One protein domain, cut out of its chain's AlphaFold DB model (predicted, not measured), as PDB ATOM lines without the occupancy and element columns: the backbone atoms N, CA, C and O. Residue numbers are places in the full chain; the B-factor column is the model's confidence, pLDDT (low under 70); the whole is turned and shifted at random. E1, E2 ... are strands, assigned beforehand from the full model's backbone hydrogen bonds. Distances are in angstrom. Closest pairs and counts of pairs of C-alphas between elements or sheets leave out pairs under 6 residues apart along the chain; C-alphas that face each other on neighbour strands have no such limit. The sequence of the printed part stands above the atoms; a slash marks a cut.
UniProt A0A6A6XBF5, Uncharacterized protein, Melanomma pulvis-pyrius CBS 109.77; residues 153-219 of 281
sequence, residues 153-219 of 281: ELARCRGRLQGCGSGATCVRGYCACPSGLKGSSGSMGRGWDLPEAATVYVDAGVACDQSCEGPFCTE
ATOM      1  N   GLU A 153     -14.622  40.157  -6.351       84.12
ATOM      2  CA  GLU A 153     -14.910  40.499  -4.958       84.12
ATOM      3  C   GLU A 153     -14.902  39.267  -4.028       84.12
ATOM      4  O   GLU A 153     -15.346  39.354  -2.891       84.12
ATOM      5  N   LEU A 154     -14.389  38.117  -4.495       91.69
ATOM      6  CA  LEU A 154     -14.279  36.900  -3.692       91.69
ATOM      7  C   LEU A 154     -13.074  36.943  -2.745       91.69
ATOM      8  O   LEU A 154     -11.911  37.022  -3.165       91.69
ATOM      9  N   ALA A 155     -13.343  36.775  -1.455       92.50
ATOM     10  CA  ALA A 155     -12.332  36.627  -0.424       92.50
ATOM     11  C   ALA A 155     -11.536  35.325  -0.612       92.50
ATOM     12  O   ALA A 155     -12.079  34.219  -0.675       92.50
ATOM     13  N   ARG A 156     -10.205  35.449  -0.650       91.94
ATOM     14  CA  ARG A 156      -9.296  34.305  -0.797       91.94
ATOM     15  C   ARG A 156      -9.180  33.500   0.495       91.94
ATOM     16  O   ARG A 156      -8.984  34.064   1.569       91.94
ATOM     17  N   CYS A 157      -9.172  32.175   0.381       93.50
ATOM     18  CA  CYS A 157      -8.804  31.295   1.487       93.50
ATOM     19  C   CYS A 157      -7.277  31.202   1.625       93.50
ATOM     20  O   CYS A 157      -6.539  31.071   0.645       93.50
ATOM     21  N   ARG A 158      -6.783  31.254   2.869       90.00
ATOM     22  CA  ARG A 158      -5.355  31.120   3.204       90.00
ATOM     23  C   ARG A 158      -5.152  30.008   4.228       90.00
ATOM     24  O   ARG A 158      -5.033  30.248   5.431       90.00
ATOM     25  N   GLY A 159      -5.069  28.777   3.728       79.06
ATOM     26  CA  GLY A 159      -4.724  27.603   4.533       79.06
ATOM     27  C   GLY A 159      -5.629  27.428   5.758       79.06
ATOM     28  O   GLY A 159      -6.840  27.588   5.668       79.06
ATOM     29  N   ARG A 160      -5.040  27.089   6.915       72.38
ATOM     30  CA  ARG A 160      -5.791  26.835   8.162       72.38
ATOM     31  C   ARG A 160      -6.269  28.094   8.897       72.38
ATOM     32  O   ARG A 160      -7.099  27.962   9.785       72.38
ATOM     33  N   LEU A 161      -5.730  29.276   8.587       74.12
ATOM     34  CA  LEU A 161      -6.013  30.504   9.349       74.12
ATOM     35  C   LEU A 161      -7.296  31.203   8.882       74.12
ATOM     36  O   LEU A 161      -8.033  31.738   9.701       74.12
ATOM     37  N   GLN A 162      -7.577  31.158   7.580       81.69
ATOM     38  CA  GLN A 162      -8.846  31.575   6.980       81.69
ATOM     39  C   GLN A 162      -9.396  30.386   6.207       81.69
ATOM     40  O   GLN A 162      -9.159  30.231   5.006       81.69
ATOM     41  N   GLY A 163     -10.028  29.498   6.973       92.19
ATOM     42  CA  GLY A 163     -10.669  28.304   6.453       92.19
ATOM     43  C   GLY A 163     -11.929  28.650   5.671       92.19
ATOM     44  O   GLY A 163     -12.588  29.660   5.914       92.19
ATOM     45  N   CYS A 164     -12.260  27.785   4.725       96.69
ATOM     46  CA  CYS A 164     -13.563  27.816   4.086       96.69
ATOM     47  C   CYS A 164     -14.654  27.420   5.086       96.69
ATOM     48  O   CYS A 164     -14.366  26.735   6.072       96.69
ATOM     49  N   GLY A 165     -15.888  27.872   4.853       95.94
ATOM     50  CA  GLY A 165     -17.009  27.452   5.684       95.94
ATOM     51  C   GLY A 165     -17.313  25.962   5.517       95.94
ATOM     52  O   GLY A 165     -16.708  25.250   4.710       95.94
ATOM     53  N   SER A 166     -18.259  25.468   6.310       96.69
ATOM     54  CA  SER A 166     -18.617  24.047   6.315       96.69
ATOM     55  C   SER A 166     -19.053  23.575   4.924       96.69
ATOM     56  O   SER A 166     -19.832  24.243   4.252       96.69
ATOM     57  N   GLY A 167     -18.530  22.430   4.480       95.81
ATOM     58  CA  GLY A 167     -18.818  21.873   3.153       95.81
ATOM     59  C   GLY A 167     -18.025  22.495   1.998       95.81
ATOM     60  O   GLY A 167     -18.038  21.937   0.909       95.81
ATOM     61  N   ALA A 168     -17.290  23.588   2.218       96.75
ATOM     62  CA  ALA A 168     -16.452  24.222   1.206       96.75
ATOM     63  C   ALA A 168     -14.990  23.743   1.297       96.75
ATOM     64  O   ALA A 168     -14.458  23.506   2.383       96.75
ATOM     65  N   THR A 169     -14.300  23.642   0.157       95.69
ATOM     66  CA  THR A 169     -12.875  23.261   0.090       95.69
ATOM     67  C   THR A 169     -12.035  24.388  -0.499       95.69
ATOM     68  O   THR A 169     -12.408  24.983  -1.503       95.69
ATOM     69  N   CYS A 170     -10.874  24.677   0.095       94.94
ATOM     70  CA  CYS A 170      -9.958  25.695  -0.427       94.94
ATOM     71  C   CYS A 170      -9.216  25.167  -1.667       94.94
ATOM     72  O   CYS A 170      -8.330  24.318  -1.552       94.94
ATOM     73  N   VAL A 171      -9.565  25.675  -2.850       91.19
ATOM     74  CA  VAL A 171      -9.019  25.278  -4.153       91.19
ATOM     75  C   VAL A 171      -8.453  26.513  -4.847       91.19
ATOM     76  O   VAL A 171      -9.146  27.506  -5.038       91.19
ATOM     77  N   ARG A 172      -7.162  26.473  -5.210       88.38
ATOM     78  CA  ARG A 172      -6.455  27.579  -5.897       88.38
ATOM     79  C   ARG A 172      -6.559  28.939  -5.179       88.38
ATOM     80  O   ARG A 172      -6.458  29.987  -5.805       88.38
ATOM     81  N   GLY A 173      -6.727  28.921  -3.856       91.06
ATOM     82  CA  GLY A 173      -6.848  30.130  -3.041       91.06
ATOM     83  C   GLY A 173      -8.266  30.693  -2.921       91.06
ATOM     84  O   GLY A 173      -8.409  31.758  -2.332       91.06
ATOM     85  N   TYR A 174      -9.296  29.991  -3.398       93.38
ATOM     86  CA  TYR A 174     -10.707  30.344  -3.197       93.38
ATOM     87  C   TYR A 174     -11.489  29.169  -2.600       93.38
ATOM     88  O   TYR A 174     -11.083  28.014  -2.736       93.38
ATOM     89  N   CYS A 175     -12.599  29.444  -1.921       95.69
ATOM     90  CA  CYS A 175     -13.448  28.392  -1.371       95.69
ATOM     91  C   CYS A 175     -14.407  27.885  -2.440       95.69
ATOM     92  O   CYS A 175     -15.172  28.662  -2.990       95.69
ATOM     93  N   ALA A 176     -14.351  26.592  -2.746       95.94
ATOM     94  CA  ALA A 176     -15.183  25.941  -3.747       95.94
ATOM     95  C   ALA A 176     -16.214  25.024  -3.080       95.94
ATOM     96  O   ALA A 176     -15.866  24.225  -2.201       95.94
ATOM     97  N   CYS A 177     -17.465  25.122  -3.522       97.44
ATOM     98  CA  CYS A 177     -18.540  24.226  -3.123       97.44
ATOM     99  C   CYS A 177     -18.506  22.907  -3.915       97.44
ATOM    100  O   CYS A 177     -18.072  22.888  -5.072       97.44
ATOM    101  N   PRO A 178     -18.997  21.801  -3.326       96.19
ATOM    102  CA  PRO A 178     -19.239  20.562  -4.051       96.19
ATOM    103  C   PRO A 178     -20.269  20.782  -5.162       96.19
ATOM    104  O   PRO A 178     -21.118  21.669  -5.076       96.19
ATOM    105  N   SER A 179     -20.232  19.942  -6.196       94.62
ATOM    106  CA  SER A 179     -21.213  20.002  -7.281       94.62
ATOM    107  C   SER A 179     -22.646  19.888  -6.751       94.62
ATOM    108  O   SER A 179     -22.953  18.988  -5.971       94.62
ATOM    109  N   GLY A 180     -23.522  20.790  -7.202       95.50
ATOM    110  CA  GLY A 180     -24.926  20.841  -6.781       95.50
ATOM    111  C   GLY A 180     -25.183  21.620  -5.488       95.50
ATOM    112  O   GLY A 180     -26.340  21.726  -5.087       95.50
ATOM    113  N   LEU A 181     -24.142  22.183  -4.863       97.81
ATOM    114  CA  LEU A 181     -24.261  23.054  -3.697       97.81
ATOM    115  C   LEU A 181     -23.727  24.463  -3.994       97.81
ATOM    116  O   LEU A 181     -22.795  24.648  -4.780       97.81
ATOM    117  N   LYS A 182     -24.308  25.454  -3.318       97.75
ATOM    118  CA  LYS A 182     -23.915  26.866  -3.325       97.75
ATOM    119  C   LYS A 182     -23.847  27.413  -1.897       97.75
ATOM    120  O   LYS A 182     -24.262  26.750  -0.943       97.75
ATOM    121  N   GLY A 183     -23.289  28.613  -1.760       97.25
ATOM    122  CA  GLY A 183     -23.248  29.316  -0.483       97.25
ATOM    123  C   GLY A 183     -24.635  29.784  -0.046       97.25
ATOM    124  O   GLY A 183     -25.438  30.172  -0.889       97.25
ATOM    125  N   SER A 184     -24.907  29.792   1.257       94.56
ATOM    126  CA  SER A 184     -26.143  30.369   1.818       94.56
ATOM    127  C   SER A 184     -26.132  31.900   1.893       94.56
ATOM    128  O   SER A 184     -27.182  32.523   2.043       94.56
ATOM    129  N   SER A 185     -24.955  32.528   1.824       93.81
ATOM    130  CA  SER A 185     -24.777  33.980   1.943       93.81
ATOM    131  C   SER A 185     -23.442  34.440   1.344       93.81
ATOM    132  O   SER A 185     -22.601  33.614   0.997       93.81
ATOM    133  N   GLY A 186     -23.244  35.758   1.242       91.25
ATOM    134  CA  GLY A 186     -21.991  36.365   0.780       91.25
ATOM    135  C   GLY A 186     -21.852  36.432  -0.741       91.25
ATOM    136  O   GLY A 186     -22.793  36.134  -1.483       91.25
ATOM    137  N   SER A 187     -20.671  36.848  -1.200       93.25
ATOM    138  CA  SER A 187     -20.348  36.857  -2.621       93.25
ATOM    139  C   SER A 187     -20.074  35.430  -3.079       93.25
ATOM    140  O   SER A 187     -19.344  34.664  -2.444       93.25
ATOM    141  N   MET A 188     -20.680  35.060  -4.201       94.69
ATOM    142  CA  MET A 188     -20.473  33.763  -4.827       94.69
ATOM    143  C   MET A 188     -20.503  33.893  -6.339       94.69
ATOM    144  O   MET A 188     -21.143  34.788  -6.893       94.69
ATOM    145  N   GLY A 189     -19.838  32.970  -7.017       94.75
ATOM    146  CA  GLY A 189     -19.881  32.934  -8.462       94.75
ATOM    147  C   GLY A 189     -19.229  31.706  -9.066       94.75
ATOM    148  O   GLY A 189     -18.523  30.960  -8.391       94.75
ATOM    149  N   ARG A 190     -19.476  31.474 -10.353       93.31
ATOM    150  CA  ARG A 190     -18.916  30.339 -11.097       93.31
ATOM    151  C   ARG A 190     -17.706  30.740 -11.924       93.31
ATOM    152  O   ARG A 190     -17.602  31.881 -12.372       93.31
ATOM    153  N   GLY A 191     -16.824  29.777 -12.186       87.12
ATOM    154  CA  GLY A 191     -15.831  29.925 -13.248       87.12
ATOM    155  C   GLY A 191     -16.493  30.055 -14.626       87.12
ATOM    156  O   GLY A 191     -17.680  29.772 -14.790       87.12
ATOM    157  N   TRP A 192     -15.729  30.480 -15.629       80.25
ATOM    158  CA  TRP A 192     -16.212  30.571 -17.017       80.25
ATOM    159  C   TRP A 192     -15.795  29.376 -17.873       80.25
ATOM    160  O   TRP A 192     -16.532  28.969 -18.767       80.25
ATOM    161  N   ASP A 193     -14.637  28.784 -17.583       77.88
ATOM    162  CA  ASP A 193     -14.082  27.691 -18.372       77.88
ATOM    163  C   ASP A 193     -14.363  26.337 -17.731       77.88
ATOM    164  O   ASP A 193     -14.277  26.173 -16.520       77.88
ATOM    165  N   LEU A 194     -14.669  25.318 -18.535       73.62
ATOM    166  CA  LEU A 194     -14.774  23.943 -18.041       73.62
ATOM    167  C   LEU A 194     -13.387  23.428 -17.607       73.62
ATOM    168  O   LEU A 194     -12.438  23.546 -18.387       73.62
ATOM    169  N   PRO A 195     -13.252  22.798 -16.421       77.62
ATOM    170  CA  PRO A 195     -14.316  22.302 -15.531       77.62
ATOM    171  C   PRO A 195     -14.827  23.299 -14.467       77.62
ATOM    172  O   PRO A 195     -15.765  22.985 -13.738       77.62
ATOM    173  N   GLU A 196     -14.246  24.492 -14.365       76.56
ATOM    174  CA  GLU A 196     -14.576  25.515 -13.357       76.56
ATOM    175  C   GLU A 196     -15.978  26.112 -13.533       76.56
ATOM    176  O   GLU A 196     -16.589  26.530 -12.554       76.56
ATOM    177  N   ALA A 197     -16.530  26.076 -14.748       82.62
ATOM    178  CA  ALA A 197     -17.909  26.484 -15.026       82.62
ATOM    179  C   ALA A 197     -18.963  25.678 -14.247       82.62
ATOM    180  O   ALA A 197     -20.080  26.153 -14.055       82.62
ATOM    181  N   ALA A 198     -18.608  24.478 -13.780       88.56
ATOM    182  CA  ALA A 198     -19.456  23.630 -12.943       88.56
ATOM    183  C   ALA A 198     -19.224  23.826 -11.432       88.56
ATOM    184  O   ALA A 198     -19.891  23.179 -10.625       88.56
ATOM    185  N   THR A 199     -18.257  24.664 -11.047       94.12
ATOM    186  CA  THR A 199     -17.842  24.860  -9.656       94.12
ATOM    187  C   THR A 199     -18.293  26.233  -9.173       94.12
ATOM    188  O   THR A 199     -18.014  27.246  -9.812       94.12
ATOM    189  N   VAL A 200     -18.985  26.265  -8.034       95.94
ATOM    190  CA  VAL A 200     -19.363  27.512  -7.359       95.94
ATOM    191  C   VAL A 200     -18.262  27.876  -6.373       95.94
ATOM    192  O   VAL A 200     -17.904  27.074  -5.512       95.94
ATOM    193  N   TYR A 201     -17.735  29.086  -6.496       96.12
ATOM    194  CA  TYR A 201     -16.778  29.671  -5.572       96.12
ATOM    195  C   TYR A 201     -17.493  30.655  -4.646       96.12
ATOM    196  O   TYR A 201     -18.372  31.391  -5.088       96.12
ATOM    197  N   VAL A 202     -17.122  30.652  -3.370       96.50
ATOM    198  CA  VAL A 202     -17.717  31.457  -2.294       96.50
ATOM    199  C   VAL A 202     -16.628  32.156  -1.483       96.50
ATOM    200  O   VAL A 202     -15.455  31.768  -1.533       96.50
ATOM    201  N   ASP A 203     -17.013  33.176  -0.722       95.75
ATOM    202  CA  ASP A 203     -16.111  33.846   0.216       95.75
ATOM    203  C   ASP A 203     -15.583  32.903   1.309       95.75
ATOM    204  O   ASP A 203     -16.241  31.953   1.751       95.75
ATOM    205  N   ALA A 204     -14.376  33.190   1.799       95.06
ATOM    206  CA  ALA A 204     -13.829  32.510   2.967       95.06
ATOM    207  C   ALA A 204     -14.781  32.632   4.174       95.06
ATOM    208  O   ALA A 204     -15.220  33.722   4.532       95.06
ATOM    209  N   GLY A 205     -15.081  31.501   4.818       95.38
ATOM    210  CA  GLY A 205     -16.035  31.406   5.930       95.38
ATOM    211  C   GLY A 205     -17.487  31.106   5.534       95.38
ATOM    212  O   GLY A 205     -18.254  30.687   6.400       95.38
ATOM    213  N   VAL A 206     -17.863  31.223   4.255       97.00
ATOM    214  CA  VAL A 206     -19.213  30.866   3.780       97.00
ATOM    215  C   VAL A 206     -19.361  29.346   3.682       97.00
ATOM    216  O   VAL A 206     -18.496  28.660   3.133       97.00
ATOM    217  N   ALA A 207     -20.449  28.812   4.243       97.44
ATOM    218  CA  ALA A 207     -20.788  27.393   4.175       97.44
ATOM    219  C   ALA A 207     -21.486  27.050   2.851       97.44
ATOM    220  O   ALA A 207     -22.290  27.833   2.354       97.44
ATOM    221  N   CYS A 208     -21.189  25.871   2.304       97.81
ATOM    222  CA  CYS A 208     -21.830  25.324   1.106       97.81
ATOM    223  C   CYS A 208     -22.941  24.353   1.512       97.81
ATOM    224  O   CYS A 208     -22.776  23.136   1.424       97.81
ATOM    225  N   ASP A 209     -24.040  24.891   2.026       97.62
ATOM    226  CA  ASP A 209     -25.160  24.141   2.600       97.62
ATOM    227  C   ASP A 209     -26.467  24.284   1.810       97.62
ATOM    228  O   ASP A 209     -27.424  23.549   2.061       97.62
ATOM    229  N   GLN A 210     -26.512  25.172   0.815       98.06
ATOM    230  CA  GLN A 210     -27.695  25.367  -0.010       98.06
ATOM    231  C   GLN A 210     -27.610  24.537  -1.293       98.06
ATOM    232  O   GLN A 210     -26.614  24.583  -2.009       98.06
ATOM    233  N   SER A 211     -28.670  23.791  -1.609       97.94
ATOM    234  CA  SER A 211     -28.770  23.082  -2.891       97.94
ATOM    235  C   SER A 211     -29.039  24.048  -4.039       97.94
ATOM    236  O   SER A 211     -29.749  25.044  -3.880       97.94
ATOM    237  N   CYS A 212     -28.469  23.740  -5.196       97.44
ATOM    238  CA  CYS A 212     -28.718  24.498  -6.407       97.44
ATOM    239  C   CYS A 212     -30.087  24.171  -7.014       97.44
ATOM    240  O   CYS A 212     -30.578  23.050  -6.890       97.44
ATOM    241  N   GLU A 213     -30.691  25.145  -7.687       97.31
ATOM    242  CA  GLU A 213     -31.992  24.994  -8.352       97.31
ATOM    243  C   GLU A 213     -31.871  24.199  -9.655       97.31
ATOM    244  O   GLU A 213     -32.786  23.464 -10.028       97.31
ATOM    245  N   GLY A 214     -30.726  24.321 -10.335       93.69
ATOM    246  CA  GLY A 214     -30.449  23.650 -11.598       93.69
ATOM    247  C   GLY A 214     -29.133  22.866 -11.620       93.69
ATOM    248  O   GLY A 214     -28.282  23.001 -10.730       93.69
ATOM    249  N   PRO A 215     -28.920  22.051 -12.671       91.31
ATOM    250  CA  PRO A 215     -27.629  21.419 -12.908       91.31
ATOM    251  C   PRO A 215     -26.549  22.493 -13.070       91.31
ATOM    252  O   PRO A 215     -26.782  23.530 -13.686       91.31
ATOM    253  N   PHE A 216     -25.361  22.251 -12.512       90.38
ATOM    254  CA  PHE A 216     -24.239  23.209 -12.522       90.38
ATOM    255  C   PHE A 216     -24.545  24.561 -11.863       90.38
ATOM    256  O   PHE A 216     -23.799  25.522 -12.056       90.38
ATOM    257  N   CYS A 217     -25.615  24.629 -11.067       95.19
ATOM    258  CA  CYS A 217     -25.988  25.809 -10.305       95.19
ATOM    259  C   CYS A 217     -26.162  27.052 -11.170       95.19
ATOM    260  O   CYS A 217     -25.676  28.105 -10.759       95.19
ATOM    261  N   THR A 218     -26.785  26.928 -12.358       93.81
ATOM    262  CA  THR A 218     -26.930  27.978 -13.394       93.81
ATOM    263  C   THR A 218     -27.442  29.322 -12.873       93.81
ATOM    264  O   THR A 218     -27.108  30.352 -13.455       93.81
ATOM    265  N   GLU A 219     -28.148  29.330 -11.743       94.75
ATOM    266  CA  GLU A 219     -28.634  30.533 -11.066       94.75
ATOM    267  C   GLU A 219     -27.529  31.418 -10.451       94.75
ATOM    268  O   GLU A 219     -27.757  32.589 -10.168       94.75
TER     269      GLU A 219
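What this domain is: This is residues 153 to 219 of the 281 residues of an uncharacterized protein of Melanomma pulvis-pyrius CBS 109.77 (UniProt A0A6A6XBF5). Little regular structure is present: two short hairpins, E1 with E2 and E3 with E4, join into one small twisted sheet among long loops. The printed part has 67 residues, with no named helix and four named strands holding only 12 residues, class all strand. The sheet's order is E1 E2 E4 E3, antiparallel throughout. The whole is compact, radius of gyration of the C-alphas 10.7 A, spans 33 by 23 by 18 A.

Where its parts are: After residues 153 to 168, E1 holds residues 169 to 171, from C-alpha 169 at (-12.875, 23.261, 0.090), 6.1 A long. E2 is 174 to 176, 6.3 A; E3 188 to 190, 7.3 A; E4 200 to 202, 6.6 A, ending at C-alpha 202 (-17.717, 31.457, -2.294).

How they stand to each other: In hairpin E1 and E2, N 169 and O 176 are 2.9 A apart. Between E2 and E4, N 202 and O 175 are 2.8 A apart. In hairpin E3 and E4, N 189 and O 201 are 2.9 A apart. E1 and E3, the edge strands, are apart. Residues 181 to 182 pair antiparallel with 210 to 211.

The domain as a whole: The farthest C-alphas, Leu 161 and Gly 214, are 32.9 A apart. The link E2 to E3 is long. The printed part has no cut, and no printed residue is under 70 in pLDDT.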